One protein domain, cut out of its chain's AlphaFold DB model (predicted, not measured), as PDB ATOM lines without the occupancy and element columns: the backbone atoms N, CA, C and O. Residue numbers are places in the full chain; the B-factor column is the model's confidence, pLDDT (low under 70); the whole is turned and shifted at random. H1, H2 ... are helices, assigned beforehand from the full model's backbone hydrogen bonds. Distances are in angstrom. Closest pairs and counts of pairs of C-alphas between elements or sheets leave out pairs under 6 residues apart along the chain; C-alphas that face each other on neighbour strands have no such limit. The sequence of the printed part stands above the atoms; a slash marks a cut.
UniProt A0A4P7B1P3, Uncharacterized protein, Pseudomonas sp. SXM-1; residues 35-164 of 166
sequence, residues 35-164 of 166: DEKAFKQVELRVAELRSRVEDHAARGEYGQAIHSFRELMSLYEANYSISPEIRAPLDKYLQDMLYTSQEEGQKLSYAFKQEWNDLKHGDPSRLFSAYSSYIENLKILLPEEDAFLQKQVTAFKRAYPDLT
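AT A GLANCE: This is residues 35 to 164 of the 166 residues of an uncharacterized protein of Pseudomonas sp. SXM-1 (UniProt A0A4P7B1P3). A loose rod: long helix H3 runs along one side, H4 and H2 follow end to end beside it, H1 packs on H2, and H5 packs on H4. The printed part has 130 residues with six named helices, H1 to H6 in order, all helix; the radius of gyration of the C-alphas is 18.9 A and the spans are 64 by 28 by 22 A.

IN THESE COORDINATES: H1, residues 36 to 58, begins at C-alpha 36 (-4.838, -7.030, 6.729). H2 is 62 to 79, H3 84 to 119, 51.3 A long, H4 124 to 141, H5 147 to 159, and H6 161 to 164, ending at C-alpha 164 (8.585, 36.378, 24.463).

HOW THE PARTS SIT: H1 and H2 form a hairpin at a shallow tilt of 20 degrees; the closest C-alphas, of Val 53 and Ala 65, are 4.4 A apart. H2, H3 and H4 form an up-and-down bundle, each running against the one before. Every O i to N i+4 pair is within hydrogen-bond range in H1, H2, H4 and H5, 30 of 32 in H3; H6 is too short.

THE WHOLE: The printed part has no cut. Residues 35 to 39 and 80 to 81 have pLDDT under 70.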
ATOM      1  N   ASP A  35      -9.110  -4.673   6.314       56.94
ATOM      2  CA  ASP A  35      -7.959  -5.069   5.487       56.94
ATOM      3  C   ASP A  35      -6.691  -5.397   6.318       56.94
ATOM      4  O   ASP A  35      -6.316  -4.662   7.236       56.94
ATOM      5  N   GLU A  36      -5.999  -6.495   5.986       59.72
ATOM      6  CA  GLU A  36      -4.838  -7.030   6.729       59.72
ATOM      7  C   GLU A  36      -3.641  -6.061   6.716       59.72
ATOM      8  O   GLU A  36      -2.870  -5.969   7.675       59.72
ATOM      9  N   LYS A  37      -3.502  -5.281   5.638       66.81
ATOM     10  CA  LYS A  37      -2.457  -4.258   5.513       66.81
ATOM     11  C   LYS A  37      -2.678  -3.086   6.473       66.81
ATOM     12  O   LYS A  37      -1.710  -2.578   7.036       66.81
ATOM     13  N   ALA A  38      -3.933  -2.683   6.678       63.56
ATOM     14  CA  ALA A  38      -4.284  -1.628   7.626       63.56
ATOM     15  C   ALA A  38      -4.011  -2.080   9.069       63.56
ATOM     16  O   ALA A  38      -3.471  -1.316   9.864       63.56
ATOM     17  N   PHE A  39      -4.282  -3.351   9.377       64.69
ATOM     18  CA  PHE A  39      -3.994  -3.926  10.689       64.69
ATOM     19  C   PHE A  39      -2.496  -3.882  11.037       64.69
ATOM     20  O   PHE A  39      -2.125  -3.370  12.091       64.69
ATOM     21  N   LYS A  40      -1.619  -4.299  10.112       70.44
ATOM     22  CA  LYS A  40      -0.156  -4.247  10.314       70.44
ATOM     23  C   LYS A  40       0.368  -2.824  10.536       70.44
ATOM     24  O   LYS A  40       1.302  -2.623  11.307       70.44
ATOM     25  N   GLN A  41      -0.220  -1.824   9.876       73.00
ATOM     26  CA  GLN A  41       0.150  -0.421  10.096       73.00
ATOM     27  C   GLN A  41      -0.250   0.069  11.492       73.00
ATOM     28  O   GLN A  41       0.523   0.780  12.132       73.00
ATOM     29  N   VAL A  42      -1.422  -0.344  11.979       73.81
ATOM     30  CA  VAL A  42      -1.869  -0.042  13.345       73.81
ATOM     31  C   VAL A  42      -0.951  -0.705  14.373       73.81
ATOM     32  O   VAL A  42      -0.537  -0.038  15.316       73.81
ATOM     33  N   GLU A  43      -0.566  -1.970  14.183       73.12
ATOM     34  CA  GLU A  43       0.366  -2.668  15.086       73.12
ATOM     35  C   GLU A  43       1.737  -1.983  15.171       73.12
ATOM     36  O   GLU A  43       2.261  -1.786  16.270       73.12
ATOM     37  N   LEU A  44       2.302  -1.564  14.033       79.69
ATOM     38  CA  LEU A  44       3.564  -0.817  14.006       79.69
ATOM     39  C   LEU A  44       3.449   0.510  14.760       79.69
ATOM     40  O   LEU A  44       4.337   0.850  15.543       79.69
ATOM     41  N   ARG A  45       2.343   1.240  14.571       79.62
ATOM     42  CA  ARG A  45       2.112   2.510  15.265       79.62
ATOM     43  C   ARG A  45       1.908   2.318  16.769       79.62
ATOM     44  O   ARG A  45       2.405   3.123  17.548       79.62
ATOM     45  N   VAL A  46       1.229   1.247  17.184       80.50
ATOM     46  CA  VAL A  46       1.094   0.863  18.599       80.50
ATOM     47  C   VAL A  46       2.469   0.608  19.221       80.50
ATOM     48  O   VAL A  46       2.761   1.145  20.288       80.50
ATOM     49  N   ALA A  47       3.324  -0.173  18.556       77.38
ATOM     50  CA  ALA A  47       4.670  -0.468  19.047       77.38
ATOM     51  C   ALA A  47       5.537   0.798  19.151       77.38
ATOM     52  O   ALA A  47       6.211   1.005  20.158       77.38
ATOM     53  N   GLU A  48       5.473   1.667  18.141       86.06
ATOM     54  CA  GLU A  48       6.169   2.954  18.129       86.06
ATOM     55  C   GLU A  48       5.728   3.851  19.294       86.06
ATOM     56  O   GLU A  48       6.565   4.338  20.052       86.06
ATOM     57  N   LEU A  49       4.417   4.058  19.463       84.25
ATOM     58  CA  LEU A  49       3.878   4.910  20.524       84.25
ATOM     59  C   LEU A  49       4.214   4.365  21.906       84.25
ATOM     60  O   LEU A  49       4.581   5.133  22.791       84.25
ATOM     61  N   ARG A  50       4.157   3.045  22.084       83.56
ATOM     62  CA  ARG A  50       4.577   2.416  23.331       83.56
ATOM     63  C   ARG A  50       6.050   2.682  23.635       83.56
ATOM     64  O   ARG A  50       6.351   3.098  24.748       83.56
ATOM     65  N   SER A  51       6.941   2.487  22.657       85.56
ATOM     66  CA  SER A  51       8.369   2.785  22.830       85.56
ATOM     67  C   SER A  51       8.567   4.240  23.244       85.56
ATOM     68  O   SER A  51       9.304   4.511  24.182       85.56
ATOM     69  N   ARG A  52       7.848   5.182  22.616       90.44
ATOM     70  CA  ARG A  52       7.916   6.602  22.989       90.44
ATOM     71  C   ARG A  52       7.457   6.851  24.423       90.44
ATOM     72  O   ARG A  52       8.126   7.587  25.138       90.44
ATOM     73  N   VAL A  53       6.346   6.247  24.856       90.31
ATOM     74  CA  VAL A  53       5.870   6.363  26.247       90.31
ATOM     75  C   VAL A  53       6.954   5.907  27.221       90.31
ATOM     76  O   VAL A  53       7.267   6.635  28.161       90.31
ATOM     77  N   GLU A  54       7.536   4.730  26.985       87.81
ATOM     78  CA  GLU A  54       8.582   4.153  27.834       87.81
ATOM     79  C   GLU A  54       9.856   5.021  27.823       87.81
ATOM     80  O   GLU A  54      10.370   5.369  28.887       87.81
ATOM     81  N   ASP A  55      10.311   5.457  26.647       91.19
ATOM     82  CA  ASP A  55      11.515   6.275  26.479       91.19
ATOM     83  C   ASP A  55      11.383   7.664  27.116       91.19
ATOM     84  O   ASP A  55      12.343   8.170  27.702       91.19
ATOM     85  N   HIS A  56      10.222   8.312  26.987       92.12
ATOM     86  CA  HIS A  56       9.961   9.611  27.610       92.12
ATOM     87  C   HIS A  56       9.845   9.474  29.131       92.12
ATOM     88  O   HIS A  56      10.470  10.241  29.863       92.12
ATOM     89  N   ALA A  57       9.121   8.462  29.623       88.56
ATOM     90  CA  ALA A  57       8.988   8.215  31.057       88.56
ATOM     91  C   ALA A  57      10.343   7.891  31.711       88.56
ATOM     92  O   ALA A  57      10.646   8.418  32.780       88.56
ATOM     93  N   ALA A  58      11.193   7.097  31.053       87.81
ATOM     94  CA  ALA A  58      12.539   6.775  31.535       87.81
ATOM     95  C   ALA A  58      13.458   8.006  31.627       87.81
ATOM     96  O   ALA A  58      14.363   8.042  32.460       87.81
ATOM     97  N   ARG A  59      13.217   9.022  30.791       91.94
ATOM     98  CA  ARG A  59      13.932  10.308  30.815       91.94
ATOM     99  C   ARG A  59      13.312  11.341  31.761       91.94
ATOM    100  O   ARG A  59      13.859  12.431  31.893       91.94
ATOM    101  N   GLY A  60      12.197  11.019  32.422       90.12
ATOM    102  CA  GLY A  60      11.444  11.968  33.249       90.12
ATOM    103  C   GLY A  60      10.686  13.028  32.437       90.12
ATOM    104  O   GLY A  60      10.224  14.020  32.995       90.12
ATOM    105  N   GLU A  61      10.537  12.833  31.125       94.75
ATOM    106  CA  GLU A  61       9.814  13.721  30.207       94.75
ATOM    107  C   GLU A  61       8.304  13.422  30.261       94.75
ATOM    108  O   GLU A  61       7.683  13.014  29.276       94.75
ATOM    109  N   TYR A  62       7.709  13.564  31.448       93.88
ATOM    110  CA  TYR A  62       6.342  13.116  31.718       93.88
ATOM    111  C   TYR A  62       5.280  13.782  30.834       93.88
ATOM    112  O   TYR A  62       4.337  13.100  30.432       93.88
ATOM    113  N   GLY A  63       5.442  15.052  30.450       93.94
ATOM    114  CA  GLY A  63       4.525  15.718  29.521       93.94
ATOM    115  C   GLY A  63       4.436  14.986  28.174       93.94
ATOM    116  O   GLY A  63       3.342  14.715  27.674       93.94
ATOM    117  N   GLN A  64       5.585  14.567  27.631       95.19
ATOM    118  CA  GLN A  64       5.673  13.815  26.373       95.19
ATOM    119  C   GLN A  64       5.225  12.355  26.526       95.19
ATOM    120  O   GLN A  64       4.567  11.809  25.635       95.19
ATOM    121  N   ALA A  65       5.531  11.727  27.666       93.19
ATOM    122  CA  ALA A  65       5.076  10.373  27.973       93.19
ATOM    123  C   ALA A  65       3.543  10.300  28.053       93.19
ATOM    124  O   ALA A  65       2.924   9.437  27.431       93.19
ATOM    125  N   ILE A  66       2.918  11.249  28.757       95.81
ATOM    126  CA  ILE A  66       1.461  11.351  28.901       95.81
ATOM    127  C   ILE A  66       0.799  11.642  27.550       95.81
ATOM    128  O   ILE A  66      -0.214  11.021  27.223       95.81
ATOM    129  N   HIS A  67       1.370  12.545  26.749       95.62
ATOM    130  CA  HIS A  67       0.877  12.827  25.400       95.62
ATOM    131  C   HIS A  67       0.900  11.571  24.516       95.62
ATOM    132  O   HIS A  67      -0.138  11.160  23.994       95.62
ATOM    133  N   SER A  68       2.051  10.894  24.440       94.50
ATOM    134  CA  SER A  68       2.212   9.652  23.670       94.50
ATOM    135  C   SER A  68       1.269   8.545  24.156       94.50
ATOM    136  O   SER A  68       0.735   7.779  23.354       94.50
ATOM    137  N   PHE A  69       1.014   8.469  25.467       93.31
ATOM    138  CA  PHE A  69       0.098   7.481  26.033       93.31
ATOM    139  C   PHE A  69      -1.354   7.768  25.657       93.31
ATOM    140  O   PHE A  69      -2.101   6.848  25.332       93.31
ATOM    141  N   ARG A  70      -1.769   9.037  25.645       94.31
ATOM    142  CA  ARG A  70      -3.105   9.415  25.168       94.31
ATOM    143  C   ARG A  70      -3.281   9.109  23.684       94.31
ATOM    144  O   ARG A  70      -4.316   8.556  23.327       94.31
ATOM    145  N   GLU A  71      -2.273   9.373  22.848       93.50
ATOM    146  CA  GLU A  71      -2.301   8.954  21.436       93.50
ATOM    147  C   GLU A  71      -2.465   7.436  21.299       93.50
ATOM    148  O   GLU A  71      -3.274   6.967  20.495       93.50
ATOM    149  N   LEU A  72      -1.736   6.662  22.108       88.00
ATOM    150  CA  LEU A  72      -1.844   5.205  22.138       88.00
ATOM    151  C   LEU A  72      -3.261   4.757  22.527       88.00
ATOM    152  O   LEU A  72      -3.836   3.895  21.862       88.00
ATOM    153  N   MET A  73      -3.847   5.364  23.561       87.50
ATOM    154  CA  MET A  73      -5.216   5.072  23.998       87.50
ATOM    155  C   MET A  73      -6.248   5.405  22.920       87.50
ATOM    156  O   MET A  73      -7.107   4.574  22.630       87.50
ATOM    157  N   SER A  74      -6.137   6.567  22.272       89.62
ATOM    158  CA  SER A  74      -7.013   6.940  21.157       89.62
ATOM    159  C   SER A  74      -6.877   5.981  19.974       89.62
ATOM    160  O   SER A  74      -7.879   5.617  19.356       89.62
ATOM    161  N   LEU A  75      -5.660   5.516  19.672       83.38
ATOM    162  CA  LEU A  75      -5.433   4.519  18.629       83.38
ATOM    163  C   LEU A  75      -6.089   3.177  18.982       83.38
ATOM    164  O   LEU A  75      -6.687   2.547  18.103       83.38
ATOM    165  N   TYR A  76      -6.018   2.758  20.250       78.06
ATOM    166  CA  TYR A  76      -6.696   1.552  20.710       78.06
ATOM    167  C   TYR A  76      -8.219   1.679  20.618       78.06
ATOM    168  O   TYR A  76      -8.861   0.800  20.052       78.06
ATOM    169  N   GLU A  77      -8.800   2.776  21.105       81.31
ATOM    170  CA  GLU A  77     -10.248   3.028  21.058       81.31
ATOM    171  C   GLU A  77     -10.792   3.091  19.623       81.31
ATOM    172  O   GLU A  77     -11.897   2.621  19.346       81.31
ATOM    173  N   ALA A  78     -10.014   3.654  18.694       79.69
ATOM    174  CA  ALA A  78     -10.407   3.768  17.295       79.69
ATOM    175  C   ALA A  78     -10.414   2.414  16.565       79.69
ATOM    176  O   ALA A  78     -11.239   2.197  15.676       79.69
ATOM    177  N   ASN A  79      -9.502   1.506  16.927       71.06
ATOM    178  CA  ASN A  79      -9.260   0.273  16.174       71.06
ATOM    179  C   ASN A  79      -9.724  -0.998  16.883       71.06
ATOM    180  O   ASN A  79      -9.827  -2.029  16.226       71.06
ATOM    181  N   TYR A  80     -10.031  -0.949  18.179       69.31
ATOM    182  CA  TYR A  80     -10.333  -2.123  18.993       69.31
ATOM    183  C   TYR A  80     -11.474  -1.853  19.977       69.31
ATOM    184  O   TYR A  80     -11.704  -0.730  20.419       69.31
ATOM    185  N   SER A  81     -12.196  -2.907  20.352       69.00
ATOM    186  CA  SER A  81     -13.125  -2.851  21.481       69.00
ATOM    187  C   SER A  81     -12.371  -3.193  22.759       69.00
ATOM    188  O   SER A  81     -12.022  -4.349  22.980       69.00
ATOM    189  N   ILE A  82     -12.104  -2.181  23.581       70.69
ATOM    190  CA  ILE A  82     -11.419  -2.342  24.865       70.69
ATOM    191  C   ILE A  82     -12.470  -2.662  25.928       70.69
ATOM    192  O   ILE A  82     -13.385  -1.866  26.149       70.69
ATOM    193  N   SER A  83     -12.357  -3.821  26.576       73.38
ATOM    194  CA  SER A  83     -13.235  -4.156  27.697       73.38
ATOM    195  C   SER A  83     -12.863  -3.332  28.943       73.38
ATOM    196  O   SER A  83     -11.715  -2.889  29.068       73.38
ATOM    197  N   PRO A  84     -13.793  -3.113  29.888       76.81
ATOM    198  CA  PRO A  84     -13.500  -2.390  31.127       76.81
ATOM    199  C   PRO A  84     -12.323  -2.973  31.922       76.81
ATOM    200  O   PRO A  84     -11.546  -2.223  32.508       76.81
ATOM    201  N   GLU A  85     -12.152  -4.296  31.901       74.88
ATOM    202  CA  GLU A  85     -11.081  -5.014  32.603       74.88
ATOM    203  C   GLU A  85      -9.695  -4.684  32.032       74.88
ATOM    204  O   GLU A  85      -8.728  -4.596  32.784       74.88
ATOM    205  N   ILE A  86      -9.605  -4.448  30.717       74.62
ATOM    206  CA  ILE A  86      -8.375  -4.007  30.041       74.62
ATOM    207  C   ILE A  86      -8.191  -2.492  30.195       74.62
ATOM    208  O   ILE A  86      -7.070  -1.999  30.313       74.62
ATOM    209  N   ARG A  87      -9.288  -1.727  30.218       78.06
ATOM    210  CA  ARG A  87      -9.249  -0.265  30.331       78.06
ATOM    211  C   ARG A  87      -8.786   0.209  31.710       78.06
ATOM    212  O   ARG A  87      -7.965   1.117  31.793       78.06
ATOM    213  N   ALA A  88      -9.255  -0.428  32.781       81.62
ATOM    214  CA  ALA A  88      -8.928  -0.050  34.154       81.62
ATOM    215  C   ALA A  88      -7.411   0.062  34.455       81.62
ATOM    216  O   ALA A  88      -7.000   1.087  35.007       81.62
ATOM    217  N   PRO A  89      -6.548  -0.916  34.106       82.25
ATOM    218  CA  PRO A  89      -5.107  -0.791  34.338       82.25
ATOM    219  C   PRO A  89      -4.450   0.305  33.483       82.25
ATOM    220  O   PRO A  89      -3.506   0.940  33.950       82.25
ATOM    221  N   LEU A  90      -4.952   0.567  32.272       83.25
ATOM    222  CA  LEU A  90      -4.447   1.635  31.401       83.25
ATOM    223  C   LEU A  90      -4.774   3.022  31.960       83.25
ATOM    224  O   LEU A  90      -3.905   3.892  32.012       83.25
ATOM    225  N   ASP A  91      -6.003   3.209  32.443       87.62
ATOM    226  CA  ASP A  91      -6.400   4.449  33.108       87.62
ATOM    227  C   ASP A  91      -5.598   4.661  34.393       87.62
ATOM    228  O   ASP A  91      -5.131   5.770  34.649       87.62
ATOM    229  N   LYS A  92      -5.369   3.598  35.176       87.69
ATOM    230  CA  LYS A  92      -4.517   3.671  36.367       87.69
ATOM    231  C   LYS A  92      -3.088   4.096  36.020       87.69
ATOM    232  O   LYS A  92      -2.555   4.984  36.672       87.69
ATOM    233  N   TYR A  93      -2.495   3.520  34.976       87.12
ATOM    234  CA  TYR A  93      -1.152   3.892  34.534       87.12
ATOM    235  C   TYR A  93      -1.058   5.374  34.133       87.12
ATOM    236  O   TYR A  93      -0.118   6.067  34.520       87.12
ATOM    237  N   LEU A  94      -2.065   5.896  33.420       92.00
ATOM    238  CA  LEU A  94      -2.150   7.326  33.113       92.00
ATOM    239  C   LEU A  94      -2.266   8.184  34.379       92.00
ATOM    240  O   LEU A  94      -1.606   9.218  34.472       92.00
ATOM    241  N   GLN A  95      -3.083   7.768  35.351       93.69
ATOM    242  CA  GLN A  95      -3.223   8.477  36.627       93.69
ATOM    243  C   GLN A  95      -1.911   8.504  37.418       93.69
ATOM    244  O   GLN A  95      -1.537   9.561  37.920       93.69
ATOM    245  N   ASP A  96      -1.178   7.392  37.474       91.06
ATOM    246  CA  ASP A  96       0.113   7.315  38.168       91.06
ATOM    247  C   ASP A  96       1.159   8.240  37.504       91.06
ATOM    248  O   ASP A  96       1.897   8.954  38.194       91.06
ATOM    249  N   MET A  97       1.184   8.310  36.165       93.00
ATOM    250  CA  MET A  97       2.031   9.267  35.436       93.00
ATOM    251  C   MET A  97       1.629  10.720  35.705       93.00
ATOM    252  O   MET A  97       2.503  11.550  35.951       93.00
ATOM    253  N   LEU A  98       0.330  11.035  35.687       95.06
ATOM    254  CA  LEU A  98      -0.182  12.378  35.985       95.06
ATOM    255  C   LEU A  98       0.167  12.812  37.411       95.06
ATOM    256  O   LEU A  98       0.607  13.943  37.615       95.06
ATOM    257  N   TYR A  99       0.016  11.914  38.384       94.62
ATOM    258  CA  TYR A  99       0.389  12.171  39.769       94.62
ATOM    259  C   TYR A  99       1.884  12.489  39.891       94.62
ATOM    260  O   TYR A  99       2.251  13.524  40.442       94.62
ATOM    261  N   THR A 100       2.737  11.646  39.304       93.56
ATOM    262  CA  THR A 100       4.197  11.831  39.344       93.56
ATOM    263  C   THR A 100       4.614  13.135  38.659       93.56
ATOM    264  O   THR A 100       5.364  13.930  39.223       93.56
ATOM    265  N   SER A 101       4.056  13.406  37.478       95.44
ATOM    266  CA  SER A 101       4.200  14.665  36.737       95.44
ATOM    267  C   SER A 101       3.889  15.884  37.613       95.44
ATOM    268  O   SER A 101       4.658  16.844  37.662       95.44
ATOM    269  N   GLN A 102       2.752  15.860  38.314       95.44
ATOM    270  CA  GLN A 102       2.324  16.957  39.183       95.44
ATOM    271  C   GLN A 102       3.226  17.113  40.408       95.44
ATOM    272  O   GLN A 102       3.550  18.242  40.779       95.44
ATOM    273  N   GLU A 103       3.647  16.011  41.029       96.06
ATOM    274  CA  GLU A 103       4.554  16.027  42.178       96.06
ATOM    275  C   GLU A 103       5.908  16.658  41.811       96.06
ATOM    276  O   GLU A 103       6.385  17.566  42.498       96.06
ATOM    277  N   GLU A 104       6.498  16.247  40.688       94.62
ATOM    278  CA  GLU A 104       7.759  16.807  40.194       94.62
ATOM    279  C   GLU A 104       7.608  18.277  39.775       94.62
ATOM    280  O   GLU A 104       8.446  19.117  40.115       94.62
ATOM    281  N   GLY A 105       6.493  18.637  39.130       95.25
ATOM    282  CA  GLY A 105       6.177  20.031  38.812       95.25
ATOM    283  C   GLY A 105       6.068  20.918  40.061       95.25
ATOM    284  O   GLY A 105       6.540  22.060  40.065       95.25
ATOM    285  N   GLN A 106       5.508  20.397  41.159       95.81
ATOM    286  CA  GLN A 106       5.458  21.105  42.441       95.81
ATOM    287  C   GLN A 106       6.851  21.284  43.048       95.81
ATOM    288  O   GLN A 106       7.188  22.396  43.458       95.81
ATOM    289  N   LYS A 107       7.682  20.232  43.072       96.12
ATOM    290  CA  LYS A 107       9.076  20.316  43.550       96.12
ATOM    291  C   LYS A 107       9.857  21.383  42.785       96.12
ATOM    292  O   LYS A 107      10.512  22.225  43.404       96.12
ATOM    293  N   LEU A 108       9.719  21.406  41.459       96.50
ATOM    294  CA  LEU A 108      10.345  22.405  40.601       96.50
ATOM    295  C   LEU A 108       9.851  23.828  40.917       96.50
ATOM    296  O   LEU A 108      10.658  24.749  41.035       96.50
ATOM    297  N   SER A 109       8.545  24.010  41.120       95.00
ATOM    298  CA  SER A 109       7.951  25.296  41.522       95.00
ATOM    299  C   SER A 109       8.482  25.795  42.871       95.00
ATOM    300  O   SER A 109       8.798  26.979  43.025       95.00
ATOM    301  N   TYR A 110       8.651  24.901  43.852       96.00
ATOM    302  CA  TYR A 110       9.248  25.256  45.140       96.00
ATOM    303  C   TYR A 110      10.711  25.684  45.007       96.00
ATOM    304  O   TYR A 110      11.087  26.704  45.590       96.00
ATOM    305  N   ALA A 111      11.509  24.950  44.229       95.81
ATOM    306  CA  ALA A 111      12.905  25.294  43.970       95.81
ATOM    307  C   ALA A 111      13.024  26.658  43.271       95.81
ATOM    308  O   ALA A 111      13.754  27.533  43.737       95.81
ATOM    309  N   PHE A 112      12.220  26.888  42.229       96.38
ATOM    310  CA  PHE A 112      12.195  28.169  41.526       96.38
ATOM    311  C   PHE A 112      11.772  29.326  42.437       96.38
ATOM    312  O   PHE A 112      12.339  30.410  42.364       96.38
ATOM    313  N   LYS A 113      10.815  29.124  43.352       95.12
ATOM    314  CA  LYS A 113      10.418  30.169  44.309       95.12
ATOM    315  C   LYS A 113      11.565  30.576  45.244       95.12
ATOM    316  O   LYS A 113      11.622  31.738  45.651       95.12
ATOM    317  N   GLN A 114      12.438  29.646  45.625       94.50
ATOM    318  CA  GLN A 114      13.630  29.962  46.419       94.50
ATOM    319  C   GLN A 114      14.618  30.776  45.582       94.50
ATOM    320  O   GLN A 114      14.933  31.902  45.958       94.50
ATOM    321  N   GLU A 115      14.972  30.278  44.397       94.12
ATOM    322  CA  GLU A 115      15.878  30.962  43.466       94.12
ATOM    323  C   GLU A 115      15.376  32.368  43.087       94.12
ATOM    324  O   GLU A 115      16.129  33.339  43.098       94.12
ATOM    325  N   TRP A 116      14.073  32.519  42.845       92.44
ATOM    326  CA  TRP A 116      13.440  33.810  42.596       92.44
ATOM    327  C   TRP A 116      13.657  34.791  43.748       92.44
ATOM    328  O   TRP A 116      13.940  35.966  43.519       92.44
ATOM    329  N   ASN A 117      13.505  34.345  44.998       92.56
ATOM    330  CA  ASN A 117      13.687  35.225  46.153       92.56
ATOM    331  C   ASN A 117      15.126  35.715  46.298       92.56
ATOM    332  O   ASN A 117      15.310  36.851  46.737       92.56
ATOM    333  N   ASP A 118      16.091  34.902  45.886       91.44
ATOM    334  CA  ASP A 118      17.508  35.255  45.902       91.44
ATOM    335  C   ASP A 118      17.857  36.219  44.758       91.44
ATOM    336  O   ASP A 118      18.637  37.155  44.935       91.44
ATOM    337  N   LEU A 119      17.241  36.036  43.585       91.94
ATOM    338  CA  LEU A 119      17.560  36.796  42.374       91.94
ATOM    339  C   LEU A 119      16.728  38.071  42.176       91.94
ATOM    340  O   LEU A 119      17.156  38.950  41.430       91.94
ATOM    341  N   LYS A 120      15.567  38.227  42.829       88.00
ATOM    342  CA  LYS A 120      14.613  39.329  42.555       88.00
ATOM    343  C   LYS A 120      15.154  40.750  42.772       88.00
ATOM    344  O   LYS A 120      14.557  41.698  42.271       88.00
ATOM    345  N   HIS A 121      16.232  40.912  43.539       90.12
ATOM    346  CA  HIS A 121      16.906  42.202  43.763       90.12
ATOM    347  C   HIS A 121      18.270  42.294  43.059       90.12
ATOM    348  O   HIS A 121      18.986  43.277  43.238       90.12
ATOM    349  N   GLY A 122      18.640  41.258  42.304       86.06
ATOM    350  CA  GLY A 122      19.897  41.155  41.578       86.06
ATOM    351  C   GLY A 122      19.763  41.521  40.102       86.06
ATOM    352  O   GLY A 122      18.959  42.363  39.710       86.06
ATOM    353  N   ASP A 123      20.589  40.878  39.281       88.00
ATOM    354  CA  ASP A 123      20.655  41.089  37.835       88.00
ATOM    355  C   ASP A 123      19.357  40.631  37.127       88.00
ATOM    356  O   ASP A 123      19.034  39.435  37.160       88.00
ATOM    357  N   PRO A 124      18.633  41.537  36.437       86.81
ATOM    358  CA  PRO A 124      17.412  41.200  35.706       86.81
ATOM    359  C   PRO A 124      17.599  40.120  34.633       86.81
ATOM    360  O   PRO A 124      16.676  39.342  34.388       86.81
ATOM    361  N   SER A 125      18.779  40.043  34.008       89.31
ATOM    362  CA  SER A 125      19.068  39.037  32.979       89.31
ATOM    363  C   SER A 125      19.112  37.625  33.569       89.31
ATOM    364  O   SER A 125      18.534  36.695  33.009       89.31
ATOM    365  N   ARG A 126      19.701  37.476  34.761       92.81
ATOM    366  CA  ARG A 126      19.727  36.207  35.501       92.81
ATOM    367  C   ARG A 126      18.334  35.777  35.937       92.81
ATOM    368  O   ARG A 126      18.005  34.601  35.821       92.81
ATOM    369  N   LEU A 127      17.510  36.723  36.391       91.75
ATOM    370  CA  LEU A 127      16.124  36.446  36.768       91.75
ATOM    371  C   LEU A 127      15.305  35.938  35.572       91.75
ATOM    372  O   LEU A 127      14.572  34.958  35.699       91.75
ATOM    373  N   PHE A 128      15.469  36.567  34.404       92.94
ATOM    374  CA  PHE A 128      14.848  36.106  33.165       92.94
ATOM    375  C   PHE A 128      15.301  34.689  32.795       92.94
ATOM    376  O   PHE A 128      14.455  33.831  32.556       92.94
ATOM    377  N   SER A 129      16.610  34.414  32.788       93.81
ATOM    378  CA  SER A 129      17.140  33.084  32.458       93.81
ATOM    379  C   SER A 129      16.640  31.995  33.410       93.81
ATOM    380  O   SER A 129      16.297  30.902  32.952       93.81
ATOM    381  N   ALA A 130      16.550  32.292  34.711       95.00
ATOM    382  CA  ALA A 130      15.993  31.378  35.706       95.00
ATOM    383  C   ALA A 130      14.505  31.097  35.438       95.00
ATOM    384  O   ALA A 130      14.101  29.938  35.376       95.00
ATOM    385  N   TYR A 131      13.694  32.136  35.191       95.12
ATOM    386  CA  TYR A 131      12.268  31.961  34.889       95.12
ATOM    387  C   TYR A 131      12.064  31.219  33.557       95.12
ATOM    388  O   TYR A 131      11.279  30.276  33.484       95.12
ATOM    389  N   SER A 132      12.823  31.552  32.514       96.00
ATOM    390  CA  SER A 132      12.756  30.840  31.236       96.00
ATOM    391  C   SER A 132      13.094  29.356  31.401       96.00
ATOM    392  O   SER A 132      12.350  28.511  30.912       96.00
ATOM    393  N   SER A 133      14.168  29.030  32.127       96.88
ATOM    394  CA  SER A 133      14.561  27.637  32.390       96.88
ATOM    395  C   SER A 133      13.512  26.898  33.223       96.88
ATOM    396  O   SER A 133      13.205  25.741  32.948       96.88
ATOM    397  N   TYR A 134      12.917  27.569  34.210       97.38
ATOM    398  CA  TYR A 134      11.802  27.035  34.988       97.38
ATOM    399  C   TYR A 134      10.599  26.683  34.104       97.38
ATOM    400  O   TYR A 134      10.054  25.588  34.236       97.38
ATOM    401  N   ILE A 135      10.208  27.565  33.176       97.75
ATOM    402  CA  ILE A 135       9.104  27.298  32.244       97.75
ATOM    403  C   ILE A 135       9.414  26.108  31.332       97.75
ATOM    404  O   ILE A 135       8.555  25.244  31.169       97.75
ATOM    405  N   GLU A 136      10.616  26.029  30.759       97.00
ATOM    406  CA  GLU A 136      10.983  24.901  29.889       97.00
ATOM    407  C   GLU A 136      11.009  23.573  30.657       97.00
ATOM    408  O   GLU A 136      10.448  22.582  30.193       97.00
ATOM    409  N   ASN A 137      11.539  23.560  31.882       97.25
ATOM    410  CA  ASN A 137      11.509  22.366  32.727       97.25
ATOM    411  C   ASN A 137      10.078  21.977  33.139       97.25
ATOM    412  O   ASN A 137       9.755  20.793  33.185       97.25
ATOM    413  N   LEU A 138       9.187  22.947  33.378       97.19
ATOM    414  CA  LEU A 138       7.775  22.645  33.624       97.19
ATOM    415  C   LEU A 138       7.093  22.013  32.408       97.19
ATOM    416  O   LEU A 138       6.282  21.118  32.602       97.19
ATOM    417  N   LYS A 139       7.411  22.437  31.177       96.69
ATOM    418  CA  LYS A 139       6.858  21.830  29.949       96.69
ATOM    419  C   LYS A 139       7.334  20.392  29.725       96.69
ATOM    420  O   LYS A 139       6.646  19.620  29.068       96.69
ATOM    421  N   ILE A 140       8.512  20.039  30.238       96.62
ATOM    422  CA  ILE A 140       9.016  18.660  30.209       96.62
ATOM    423  C   ILE A 140       8.205  17.781  31.167       96.62
ATOM    424  O   ILE A 140       7.857  16.649  30.829       96.62
ATOM    425  N   LEU A 141       7.895  18.306  32.354       96.56
ATOM    426  CA  LEU A 141       7.216  17.560  33.410       96.56
ATOM    427  C   LEU A 141       5.703  17.497  33.207       96.56
ATOM    428  O   LEU A 141       5.117  16.442  33.395       96.56
ATOM    429  N   LEU A 142       5.067  18.605  32.834       96.62
ATOM    430  CA  LEU A 142       3.614  18.735  32.819       96.62
ATOM    431  C   LEU A 142       3.046  18.592  31.399       96.62
ATOM    432  O   LEU A 142       3.652  19.086  30.446       96.62
ATOM    433  N   PRO A 143       1.858  17.977  31.241       94.81
ATOM    434  CA  PRO A 143       1.119  18.000  29.981       94.81
ATOM    435  C   PRO A 143       0.831  19.430  29.513       94.81
ATOM    436  O   PRO A 143       0.631  20.329  30.330       94.81
ATOM    437  N   GLU A 144       0.749  19.641  28.201       92.69
ATOM    438  CA  GLU A 144       0.545  20.972  27.618       92.69
ATOM    439  C   GLU A 144      -0.764  21.627  28.086       92.69
ATOM    440  O   GLU A 144      -0.810  22.830  28.342       92.69
ATOM    441  N   GLU A 145      -1.825  20.844  28.254       91.50
ATOM    442  CA  GLU A 145      -3.122  21.316  28.737       91.50
ATOM    443  C   GLU A 145      -3.193  21.511  30.262       91.50
ATOM    444  O   GLU A 145      -4.251  21.873  30.785       91.50
ATOM    445  N   ASP A 146      -2.102  21.265  30.995       95.44
ATOM    446  CA  ASP A 146      -2.082  21.440  32.441       95.44
ATOM    447  C   ASP A 146      -2.344  22.908  32.820       95.44
ATOM    448  O   ASP A 146      -1.670  23.848  32.383       95.44
ATOM    449  N   ALA A 147      -3.355  23.121  33.665       94.56
ATOM    450  CA  ALA A 147      -3.804  24.458  34.031       94.56
ATOM    451  C   ALA A 147      -2.741  25.247  34.815       94.56
ATOM    452  O   ALA A 147      -2.669  26.477  34.701       94.56
ATOM    453  N   PHE A 148      -1.912  24.565  35.615       94.50
ATOM    454  CA  PHE A 148      -0.818  25.205  36.330       94.50
ATOM    455  C   PHE A 148       0.280  25.629  35.352       94.50
ATOM    456  O   PHE A 148       0.680  26.795  35.394       94.50
ATOM    457  N   LEU A 149       0.694  24.758  34.425       96.50
ATOM    458  CA  LEU A 149       1.652  25.099  33.367       96.50
ATOM    459  C   LEU A 149       1.192  26.324  32.566       96.50
ATOM    460  O   LEU A 149       1.924  27.310  32.466       96.50
ATOM    461  N   GLN A 150      -0.040  26.305  32.049       96.88
ATOM    462  CA  GLN A 150      -0.593  27.400  31.240       96.88
ATOM    463  C   GLN A 150      -0.604  28.734  31.994       96.88
ATOM    464  O   GLN A 150      -0.276  29.794  31.441       96.88
ATOM    465  N   LYS A 151      -0.918  28.694  33.294       96.19
ATOM    466  CA  LYS A 151      -0.857  29.869  34.166       96.19
ATOM    467  C   LYS A 151       0.571  30.401  34.305       96.19
ATOM    468  O   LYS A 151       0.758  31.615  34.211       96.19
ATOM    469  N   GLN A 152       1.563  29.532  34.510       95.62
ATOM    470  CA  GLN A 152       2.972  29.932  34.627       95.62
ATOM    471  C   GLN A 152       3.507  30.504  33.312       95.62
ATOM    472  O   GLN A 152       4.091  31.585  33.310       95.62
ATOM    473  N   VAL A 153       3.227  29.851  32.180       95.50
ATOM    474  CA  VAL A 153       3.599  30.340  30.841       95.50
ATOM    475  C   VAL A 153       2.999  31.722  30.580       95.50
ATOM    476  O   VAL A 153       3.693  32.630  30.125       95.50
ATOM    477  N   THR A 154       1.721  31.918  30.911       95.31
ATOM    478  CA  THR A 154       1.053  33.217  30.758       95.31
ATOM    479  C   THR A 154       1.682  34.287  31.651       95.31
ATOM    480  O   THR A 154       1.880  35.420  31.210       95.31
ATOM    481  N   ALA A 155       2.006  33.951  32.902       93.69
ATOM    482  CA  ALA A 155       2.663  34.871  33.824       93.69
ATOM    483  C   ALA A 155       4.061  35.271  33.329       93.69
ATOM    484  O   ALA A 155       4.395  36.454  33.360       93.69
ATOM    485  N   PHE A 156       4.836  34.318  32.808       93.94
ATOM    486  CA  PHE A 156       6.147  34.566  32.213       93.94
ATOM    487  C   PHE A 156       6.057  35.498  30.998       93.94
ATOM    488  O   PHE A 156       6.737  36.522  30.963       93.94
ATOM    489  N   LYS A 157       5.147  35.220  30.054       93.44
ATOM    490  CA  LYS A 157       4.926  36.077  28.875       93.44
ATOM    491  C   LYS A 157       4.535  37.508  29.252       93.44
ATOM    492  O   LYS A 157       5.010  38.461  28.650       93.44
ATOM    493  N   ARG A 158       3.692  37.676  30.279       92.12
ATOM    494  CA  ARG A 158       3.309  39.005  30.790       92.12
ATOM    495  C   ARG A 158       4.462  39.741  31.469       92.12
ATOM    496  O   ARG A 158       4.496  40.963  31.404       92.12
ATOM    497  N   ALA A 159       5.357  39.021  32.139       89.00
ATOM    498  CA  ALA A 159       6.522  39.613  32.790       89.00
ATOM    499  C   ALA A 159       7.599  40.043  31.780       89.00
ATOM    500  O   ALA A 159       8.304  41.017  32.030       89.00
ATOM    501  N   TYR A 160       7.697  39.352  30.638       88.94
ATOM    502  CA  TYR A 160       8.719  39.593  29.617       88.94
ATOM    503  C   TYR A 160       8.126  39.672  28.200       88.94
ATOM    504  O   TYR A 160       8.464  38.849  27.345       88.94
ATOM    505  N   PRO A 161       7.244  40.647  27.920       86.00
ATOM    506  CA  PRO A 161       6.536  40.724  26.642       86.00
ATOM    507  C   PRO A 161       7.493  40.877  25.452       86.00
ATOM    508  O   PRO A 161       7.356  40.160  24.467       86.00
ATOM    509  N   ASP A 162       8.523  41.718  25.575       85.12
ATOM    510  CA  ASP A 162       9.457  42.018  24.478       85.12
ATOM    511  C   ASP A 162      10.437  40.872  24.177       85.12
ATOM    512  O   ASP A 162      10.998  40.796  23.089       85.12
ATOM    513  N   LEU A 163      10.640  39.966  25.139       80.25
ATOM    514  CA  LEU A 163      11.537  38.809  25.014       80.25
ATOM    515  C   LEU A 163      10.786  37.510  24.694       80.25
ATOM    516  O   LEU A 163      11.412  36.478  24.467       80.25
ATOM    517  N   THR A 164       9.451  37.542  24.716       73.75
ATOM    518  CA  THR A 164       8.585  36.378  24.463       73.75
ATOM    519  C   THR A 164       7.595  36.602  23.321       73.75
ATOM    520  O   THR A 164       6.815  35.700  23.005       73.75
TER     521      THR A 164